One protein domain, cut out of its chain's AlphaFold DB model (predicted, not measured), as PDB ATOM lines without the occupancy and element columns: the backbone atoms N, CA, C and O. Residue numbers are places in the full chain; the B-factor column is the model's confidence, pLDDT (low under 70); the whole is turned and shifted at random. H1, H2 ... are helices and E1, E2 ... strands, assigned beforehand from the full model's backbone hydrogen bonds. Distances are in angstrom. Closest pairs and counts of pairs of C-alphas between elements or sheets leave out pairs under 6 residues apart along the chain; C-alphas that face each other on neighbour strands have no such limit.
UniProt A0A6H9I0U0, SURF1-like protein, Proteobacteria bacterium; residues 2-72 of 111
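Overview. This is residues 2 to 72 of the 111 residues of the protein "SURF1-like protein" of Proteobacteria bacterium (UniProt A0A6H9I0U0). With little regular structure, this is an elongated, loose run of loops that extends to both sides of a small two-stranded antiparallel ribbon, E1 and E2. The long loop of residues 7 to 32 and the short helix H1 lie toward one end, and residues 52 to 72 toward the other. The printed part has 71 residues, with E1, H1 and E2 in that order; the class is mixed, helices and strands, with only 16 residues in named elements. It is loose, with a radius of gyration of the C-alphas of 14.9 A, and spans 46 by 29 by 24 A.

Arrangement. E1, residues 3 to 6, and E2, residues 48 to 51, are antiparallel neighbours at 154 degrees. N 4 and O 50 are 2.9 A apart, within hydrogen-bond range. In H1, residues 33 to 40, every O i to N i+4 pair is within hydrogen-bond range. The closest C-alphas of H1 and E2, Ile 33 and Val 48, are 7.9 A apart.

Along the chain. E1 begins at C-alpha 3 (206.112, 212.562, 131.559) and measures 9.4 A. H1 measures 10.3 A. E2 measures 9.4 A and ends at C-alpha 51 (209.592, 212.493, 129.249).

Size, cuts and confidence. The C-alphas farthest apart, Gly 16 and Ala 59, are 47.7 A apart. The printed part has no cut. The link E1 to H1 is long, 26 residues. Residue 72 has pLDDT under 70.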
ATOM      1  N   GLU A   2     207.328 208.390 133.371       78.75
ATOM      2  CA  GLU A   2     206.665 209.598 133.864       78.75
ATOM      3  C   GLU A   2     206.990 210.723 132.883       78.75
ATOM      4  O   GLU A   2     208.104 210.810 132.362       78.75
ATOM      5  N   GLY A   3     205.986 211.525 132.562       82.31
ATOM      6  CA  GLY A   3     206.112 212.562 131.559       82.31
ATOM      7  C   GLY A   3     204.890 213.460 131.543       82.31
ATOM      8  O   GLY A   3     203.830 213.113 132.070       82.31
ATOM      9  N   ILE A   4     205.058 214.624 130.934       84.69
ATOM     10  CA  ILE A   4     204.017 215.639 130.808       84.69
ATOM     11  C   ILE A   4     203.416 215.511 129.410       84.69
ATOM     12  O   ILE A   4     204.138 215.473 128.413       84.69
ATOM     13  N   ALA A   5     202.089 215.404 129.338       85.38
ATOM     14  CA  ALA A   5     201.370 215.396 128.073       85.38
ATOM     15  C   ALA A   5     201.143 216.835 127.599       85.38
ATOM     16  O   ALA A   5     200.486 217.629 128.273       85.38
ATOM     17  N   GLU A   6     201.656 217.147 126.418       82.81
ATOM     18  CA  GLU A   6     201.575 218.459 125.791       82.81
ATOM     19  C   GLU A   6     200.795 218.358 124.486       82.81
ATOM     20  O   GLU A   6     200.894 217.381 123.740       82.81
ATOM     21  N   ARG A   7     199.960 219.364 124.225       78.06
ATOM     22  CA  ARG A   7     199.181 219.429 122.982       78.06
ATOM     23  C   ARG A   7     199.977 220.004 121.821       78.06
ATOM     24  O   ARG A   7     199.658 219.695 120.679       78.06
ATOM     25  N   ASP A   8     200.962 220.841 122.114       71.44
ATOM     26  CA  ASP A   8     201.758 221.528 121.110       71.44
ATOM     27  C   ASP A   8     203.217 221.563 121.549       71.44
ATOM     28  O   ASP A   8     203.506 221.712 122.736       71.44
ATOM     29  N   LEU A   9     204.117 221.420 120.580       77.31
ATOM     30  CA  LEU A   9     205.546 221.614 120.787       77.31
ATOM     31  C   LEU A   9     205.868 223.098 120.633       77.31
ATOM     32  O   LEU A   9     205.330 223.770 119.748       77.31
ATOM     33  N   GLU A  10     206.792 223.600 121.447       75.94
ATOM     34  CA  GLU A  10     207.333 224.935 121.226       75.94
ATOM     35  C   GLU A  10     207.978 225.016 119.839       75.94
ATOM     36  O   GLU A  10     208.809 224.189 119.458       75.94
ATOM     37  N   LYS A  11     207.576 226.031 119.071       81.19
ATOM     38  CA  LYS A  11     208.115 226.289 117.737       81.19
ATOM     39  C   LYS A  11     209.111 227.431 117.807       81.19
ATOM     40  O   LYS A  11     208.808 228.515 118.305       81.19
ATOM     41  N   ALA A  12     210.291 227.195 117.258       80.94
ATOM     42  CA  ALA A  12     211.266 228.234 117.005       80.94
ATOM     43  C   ALA A  12     210.768 229.170 115.895       80.94
ATOM     44  O   ALA A  12     210.092 228.748 114.951       80.94
ATOM     45  N   LEU A  13     211.158 230.443 115.983       84.69
ATOM     46  CA  LEU A  13     210.900 231.419 114.931       84.69
ATOM     47  C   LEU A  13     211.569 230.973 113.625       84.69
ATOM     48  O   LEU A  13     212.788 230.819 113.557       84.69
ATOM     49  N   GLU A  14     210.772 230.817 112.572       84.62
ATOM     50  CA  GLU A  14     211.285 230.558 111.229       84.62
ATOM     51  C   GLU A  14     211.649 231.878 110.555       84.62
ATOM     52  O   GLU A  14     210.791 232.712 110.271       84.62
ATOM     53  N   LEU A  15     212.941 232.071 110.287       84.75
ATOM     54  CA  LEU A  15     213.447 233.252 109.575       84.75
ATOM     55  C   LEU A  15     213.205 233.174 108.057       84.75
ATOM     56  O   LEU A  15     213.357 234.165 107.346       84.75
ATOM     57  N   GLY A  16     212.830 231.998 107.559       84.25
ATOM     58  CA  GLY A  16     212.517 231.712 106.165       84.25
ATOM     59  C   GLY A  16     211.805 230.367 106.057       84.25
ATOM     60  O   GLY A  16     211.772 229.606 107.019       84.25
ATOM     61  N   ARG A  17     211.216 230.075 104.892       82.00
ATOM     62  CA  ARG A  17     210.475 228.824 104.686       82.00
ATOM     63  C   ARG A  17     211.427 227.627 104.762       82.00
ATOM     64  O   ARG A  17     212.248 227.448 103.862       82.00
ATOM     65  N   SER A  18     211.262 226.798 105.787       78.38
ATOM     66  CA  SER A  18     211.949 225.511 105.879       78.38
ATOM     67  C   SER A  18     211.324 224.505 104.905       78.38
ATOM     68  O   SER A  18     210.095 224.465 104.767       78.38
ATOM     69  N   PRO A  19     212.133 223.704 104.188       80.56
ATOM     70  CA  PRO A  19     211.601 222.614 103.387       80.56
ATOM     71  C   PRO A  19     210.913 221.588 104.298       80.56
ATOM     72  O   PRO A  19     211.316 221.423 105.452       80.56
ATOM     73  N   PRO A  20     209.871 220.897 103.804       79.25
ATOM     74  CA  PRO A  20     209.257 219.826 104.561       79.25
ATOM     75  C   PRO A  20     210.298 218.733 104.832       79.25
ATOM     76  O   PRO A  20     211.090 218.414 103.939       79.25
ATOM     77  N   PRO A  21     210.289 218.160 106.038       80.12
ATOM     78  CA  PRO A  21     211.299 217.201 106.424       80.12
ATOM     79  C   PRO A  21     211.278 215.914 105.581       80.12
ATOM     80  O   PRO A  21     210.214 215.362 105.284       80.12
ATOM     81  N   GLY A  22     212.465 215.412 105.238       80.94
ATOM     82  CA  GLY A  22     212.686 214.192 104.468       80.94
ATOM     83  C   GLY A  22     213.197 212.999 105.298       80.94
ATOM     84  O   GLY A  22     213.663 213.167 106.425       80.94
ATOM     85  N   PRO A  23     213.171 211.768 104.740       79.44
ATOM     86  CA  PRO A  23     213.619 210.546 105.428       79.44
ATOM     87  C   PRO A  23     215.107 210.507 105.798       79.44
ATOM     88  O   PRO A  23     215.505 209.708 106.639       79.44
ATOM     89  N   HIS A  24     215.929 211.327 105.145       83.19
ATOM     90  CA  HIS A  24     217.371 211.402 105.389       83.19
ATOM     91  C   HIS A  24     217.757 212.553 106.326       83.19
ATOM     92  O   HIS A  24     218.934 212.696 106.667       83.19
ATOM     93  N   ASP A  25     216.787 213.366 106.751       84.00
ATOM     94  CA  ASP A  25     217.051 214.502 107.618       84.00
ATOM     95  C   ASP A  25     217.306 214.021 109.041       84.00
ATOM     96  O   ASP A  25     216.504 213.318 109.652       84.00
ATOM     97  N   ARG A  26     218.451 214.427 109.587       83.56
ATOM     98  CA  ARG A  26     218.855 214.073 110.954       83.56
ATOM     99  C   ARG A  26     218.155 214.913 112.022       83.56
ATOM    100  O   ARG A  26     218.221 214.566 113.196       83.56
ATOM    101  N   LEU A  27     217.552 216.032 111.627       84.38
ATOM    102  CA  LEU A  27     216.896 216.983 112.515       84.38
ATOM    103  C   LEU A  27     215.692 217.597 111.809       84.38
ATOM    104  O   LEU A  27     215.823 218.118 110.704       84.38
ATOM    105  N   TRP A  28     214.541 217.581 112.476       86.62
ATOM    106  CA  TRP A  28     213.337 218.270 112.027       86.62
ATOM    107  C   TRP A  28     213.086 219.484 112.908       86.62
ATOM    108  O   TRP A  28     212.658 219.363 114.056       86.62
ATOM    109  N   GLN A  29     213.364 220.663 112.365       86.00
ATOM    110  CA  GLN A  29     213.020 221.907 113.033       86.00
ATOM    111  C   GLN A  29     211.497 222.079 113.045       86.00
ATOM    112  O   GLN A  29     210.844 221.823 112.037       86.00
ATOM    113  N   ASN A  30     210.945 222.515 114.182       86.88
ATOM    114  CA  ASN A  30     209.507 222.744 114.359       86.88
ATOM    115  C   ASN A  30     208.643 221.528 114.001       86.88
ATOM    116  O   ASN A  30     207.576 221.674 113.402       86.88
ATOM    117  N   ALA A  31     209.114 220.332 114.366       85.44
ATOM    118  CA  ALA A  31     208.386 219.095 114.137       85.44
ATOM    119  C   ALA A  31     206.951 219.198 114.676       85.44
ATOM    120  O   ALA A  31     206.717 219.677 115.783       85.44
ATOM    121  N   ASP A  32     205.992 218.730 113.887       86.31
ATOM    122  CA  ASP A  32     204.592 218.662 114.276       86.31
ATOM    123  C   ASP A  32     204.036 217.256 114.037       86.31
ATOM    124  O   ASP A  32     204.502 216.504 113.172       86.31
ATOM    125  N   ILE A  33     203.012 216.909 114.815       88.56
ATOM    126  CA  ILE A  33     202.403 215.576 114.810       88.56
ATOM    127  C   ILE A  33     201.848 215.230 113.423       88.56
ATOM    128  O   ILE A  33     201.960 214.085 112.988       88.56
ATOM    129  N   ALA A  34     201.280 216.199 112.698       87.44
ATOM    130  CA  ALA A  34     200.695 215.943 111.386       87.44
ATOM    131  C   ALA A  34     201.775 215.662 110.332       87.44
ATOM    132  O   ALA A  34     201.614 214.756 109.514       87.44
ATOM    133  N   SER A  35     202.892 216.390 110.358       85.50
ATOM    134  CA  SER A  35     204.047 216.119 109.499       85.50
ATOM    135  C   SER A  35     204.661 214.756 109.788       85.50
ATOM    136  O   SER A  35     204.913 213.998 108.848       85.50
ATOM    137  N   PHE A  36     204.804 214.388 111.064       87.00
ATOM    138  CA  PHE A  36     205.284 213.057 111.435       87.00
ATOM    139  C   PHE A  36     204.310 211.942 111.034       87.00
ATOM    140  O   PHE A  36     204.742 210.910 110.522       87.00
ATOM    141  N   ALA A  37     203.000 212.139 111.201       90.31
ATOM    142  CA  ALA A  37     201.984 211.175 110.778       90.31
ATOM    143  C   ALA A  37     202.013 210.945 109.258       90.31
ATOM    144  O   ALA A  37     201.980 209.802 108.807       90.31
ATOM    145  N   ARG A  38     202.155 212.014 108.457       88.12
ATOM    146  CA  ARG A  38     202.294 211.901 106.992       88.12
ATOM    147  C   ARG A  38     203.553 211.142 106.583       88.12
ATOM    148  O   ARG A  38     203.501 210.353 105.648       88.12
ATOM    149  N   TRP A  39     204.668 211.397 107.261       86.44
ATOM    150  CA  TRP A  39     205.942 210.751 106.958       86.44
ATOM    151  C   TRP A  39     205.979 209.279 107.386       86.44
ATOM    152  O   TRP A  39     206.406 208.428 106.614       86.44
ATOM    153  N   SER A  40     205.514 208.976 108.601       89.00
ATOM    154  CA  SER A  40     205.527 207.615 109.159       89.00
ATOM    155  C   SER A  40     204.397 206.727 108.631       89.00
ATOM    156  O   SER A  40     204.495 205.505 108.714       89.00
ATOM    157  N   GLY A  41     203.307 207.320 108.133       90.06
ATOM    158  CA  GLY A  41     202.081 206.608 107.768       90.06
ATOM    159  C   GLY A  41     201.267 206.110 108.969       90.06
ATOM    160  O   GLY A  41     200.292 205.380 108.785       90.06
ATOM    161  N   LEU A  42     201.647 206.480 110.198       92.06
ATOM    162  CA  LEU A  42     200.969 206.063 111.423       92.06
ATOM    163  C   LEU A  42     199.808 207.000 111.770       92.06
ATOM    164  O   LEU A  42     199.901 208.222 111.642       92.06
ATOM    165  N   ALA A  43     198.724 206.423 112.293       92.44
ATOM    166  CA  ALA A  43     197.648 207.190 112.909       92.44
ATOM    167  C   ALA A  43     198.100 207.692 114.290       92.44
ATOM    168  O   ALA A  43     198.148 206.923 115.251       92.44
ATOM    169  N   MET A  44     198.449 208.976 114.380       89.69
ATOM    170  CA  MET A  44     198.947 209.592 115.611       89.69
ATOM    171  C   MET A  44     197.839 210.230 116.448       89.69
ATOM    172  O   MET A  44     196.925 210.863 115.921       89.69
ATOM    173  N   GLN A  45     197.960 210.106 117.771       89.81
ATOM    174  CA  GLN A  45     197.180 210.911 118.710       89.81
ATOM    175  C   GLN A  45     197.714 212.354 118.716       89.81
ATOM    176  O   GLN A  45     198.924 212.542 118.601       89.81
ATOM    177  N   PRO A  46     196.857 213.380 118.876       87.25
ATOM    178  CA  PRO A  46     197.256 214.788 118.835       87.25
ATOM    179  C   PRO A  46     197.863 215.250 120.172       87.25
ATOM    180  O   PRO A  46     197.480 216.283 120.718       87.25
ATOM    181  N   ILE A  47     198.758 214.440 120.736       88.19
ATOM    182  CA  ILE A  47     199.500 214.733 121.959       88.19
ATOM    183  C   ILE A  47     200.953 214.306 121.794       88.19
ATOM    184  O   ILE A  47     201.254 213.311 121.133       88.19
ATOM    185  N   VAL A  48     201.840 215.036 122.451       87.88
ATOM    186  CA  VAL A  48     203.238 214.662 122.635       87.88
ATOM    187  C   VAL A  48     203.469 214.428 124.114       87.88
ATOM    188  O   VAL A  48     202.964 215.162 124.956       87.88
ATOM    189  N   VAL A  49     204.214 213.379 124.442       87.81
ATOM    190  CA  VAL A  49     204.610 213.107 125.822       87.81
ATOM    191  C   VAL A  49     206.066 213.511 125.970       87.81
ATOM    192  O   VAL A  49     206.948 212.883 125.385       87.81
ATOM    193  N   ARG A  50     206.310 214.563 126.749       86.44
ATOM    194  CA  ARG A  50     207.654 214.984 127.133       86.44
ATOM    195  C   ARG A  50     208.083 214.180 128.349       86.44
ATOM    196  O   ARG A  50     207.500 214.308 129.425       86.44
ATOM    197  N   GLU A  51     209.076 213.321 128.166       86.75
ATOM    198  CA  GLU A  51     209.592 212.493 129.249       86.75
ATOM    199  C   GLU A  51     210.464 213.324 130.196       86.75
ATOM    200  O   GLU A  51     211.363 214.049 129.761       86.75
ATOM    201  N   THR A  52     210.187 213.207 131.495       85.62
ATOM    202  CA  THR A  52     210.869 213.963 132.556       85.62
ATOM    203  C   THR A  52     211.832 213.102 133.368       85.62
ATOM    204  O   THR A  52     212.731 213.628 134.016       85.62
ATOM    205  N   VAL A  53     211.690 211.775 133.317       84.69
ATOM    206  CA  VAL A  53     212.543 210.826 134.047       84.69
ATOM    207  C   VAL A  53     212.910 209.643 133.168       84.69
ATOM    208  O   VAL A  53     212.136 209.257 132.302       84.69
ATOM    209  N   ALA A  54     214.069 209.037 133.415       84.75
ATOM    210  CA  ALA A  54     214.492 207.854 132.677       84.75
ATOM    211  C   ALA A  54     213.502 206.680 132.842       84.75
ATOM    212  O   ALA A  54     212.922 206.491 133.926       84.75
ATOM    213  N   PRO A  55     213.311 205.860 131.796       84.50
ATOM    214  CA  PRO A  55     212.405 204.728 131.844       84.50
ATOM    215  C   PRO A  55     212.871 203.705 132.882       84.50
ATOM    216  O   PRO A  55     214.056 203.524 133.157       84.50
ATOM    217  N   ARG A  56     211.907 202.999 133.476       83.00
ATOM    218  CA  ARG A  56     212.172 201.907 134.420       83.00
ATOM    219  C   ARG A  56     211.834 200.585 133.756       83.00
ATOM    220  O   ARG A  56     210.736 200.444 133.216       83.00
ATOM    221  N   ILE A  57     212.749 199.623 133.829       81.06
ATOM    222  CA  ILE A  57     212.537 198.250 133.362       81.06
ATOM    223  C   ILE A  57     212.621 197.338 134.588       81.06
ATOM    224  O   ILE A  57     213.683 197.147 135.182       81.06
ATOM    225  N   GLY A  58     211.468 196.820 135.018       82.94
ATOM    226  CA  GLY A  58     211.345 196.155 136.315       82.94
ATOM    227  C   GLY A  58     211.613 197.131 137.468       82.94
ATOM    228  O   GLY A  58     211.041 198.219 137.516       82.94
ATOM    229  N   ALA A  59     212.485 196.751 138.402       80.75
ATOM    230  CA  ALA A  59     212.856 197.604 139.536       80.75
ATOM    231  C   ALA A  59     213.951 198.639 139.200       80.75
ATOM    232  O   ALA A  59     214.093 199.633 139.920       80.75
ATOM    233  N   ALA A  60     214.706 198.426 138.116       81.12
ATOM    234  CA  ALA A  60     215.877 199.221 137.762       81.12
ATOM    235  C   ALA A  60     215.527 200.419 136.865       81.12
ATOM    236  O   ALA A  60     214.624 200.352 136.027       81.12
ATOM    237  N   VAL A  61     216.270 201.513 137.045       82.12
ATOM    238  CA  VAL A  61     216.296 202.630 136.093       82.12
ATOM    239  C   VAL A  61     217.142 202.198 134.896       82.12
ATOM    240  O   VAL A  61     218.241 201.679 135.084       82.12
ATOM    241  N   PHE A  62     216.613 202.372 133.686       85.50
ATOM    242  CA  PHE A  62     217.324 202.089 132.446       85.50
ATOM    243  C   PHE A  62     218.007 203.364 131.952       85.50
ATOM    244  O   PHE A  62     217.348 204.385 131.775       85.50
ATOM    245  N   ASP A  63     219.321 203.296 131.750       85.12
ATOM    246  CA  ASP A  63     220.093 204.382 131.153       85.12
ATOM    247  C   ASP A  63     220.086 204.230 129.627       85.12
ATOM    248  O   ASP A  63     220.702 203.318 129.074       85.12
ATOM    249  N   ASP A  64     219.342 205.106 128.957       85.94
ATOM    250  CA  ASP A  64     219.260 205.198 127.499       85.94
ATOM    251  C   ASP A  64     220.147 206.306 126.912       85.94
ATOM    252  O   ASP A  64     220.121 206.539 125.701       85.94
ATOM    253  N   GLY A  65     220.931 206.994 127.750       86.94
ATOM    254  CA  GLY A  65     221.781 208.107 127.335       86.94
ATOM    255  C   GLY A  65     221.025 209.388 126.957       86.94
ATOM    256  O   GLY A  65     221.644 210.315 126.431       86.94
ATOM    257  N   LEU A  66     219.709 209.476 127.202       86.88
ATOM    258  CA  LEU A  66     218.912 210.669 126.898       86.88
ATOM    259  C   LEU A  66     218.933 211.670 128.065       86.88
ATOM    260  O   LEU A  66     218.532 211.366 129.192       86.88
ATOM    261  N   VAL A  67     219.333 212.909 127.772       85.81
ATOM    262  CA  VAL A  67     219.254 214.036 128.712       85.81
ATOM    263  C   VAL A  67     217.840 214.618 128.682       85.81
ATOM    264  O   VAL A  67     217.337 214.978 127.621       85.81
ATOM    265  N   ARG A  68     217.201 214.715 129.851       87.38
ATOM    266  CA  ARG A  68     215.808 215.178 130.031       87.38
ATOM    267  C   ARG A  68     215.737 216.533 130.737       87.38
ATOM    268  O   ARG A  68     214.819 216.802 131.503       87.38
ATOM    269  N   ASP A  69     216.741 217.365 130.491       82.81
ATOM    270  CA  ASP A  69     216.840 218.724 131.021       82.81
ATOM    271  C   ASP A  69     216.184 219.699 130.036       82.81
ATOM    272  O   ASP A  69     216.844 220.365 129.235       82.81
ATOM    273  N   TRP A  70     214.852 219.675 129.998       79.38
ATOM    274  CA  TRP A  70     214.081 220.539 129.109       79.38
ATOM    275  C   TRP A  70     214.004 221.956 129.687       79.38
ATOM    276  O   TRP A  70     213.692 222.101 130.870       79.38
ATOM    277  N   PRO A  71     214.223 223.009 128.877       72.50
ATOM    278  CA  PRO A  71     214.054 224.377 129.344       72.50
ATOM    279  C   PRO A  71     212.607 224.617 129.791       72.50
ATOM    280  O   PRO A  71     211.659 224.169 129.140       72.50
ATOM    281  N   ASP A  72     212.449 225.320 130.912       69.12
ATOM    282  CA  ASP A  72     211.136 225.663 131.453       69.12
ATOM    283  C   ASP A  72     210.437 226.688 130.536       69.12
ATOM    284  O   ASP A  72     210.978 227.794 130.341       69.12
TER     285      ASP A  72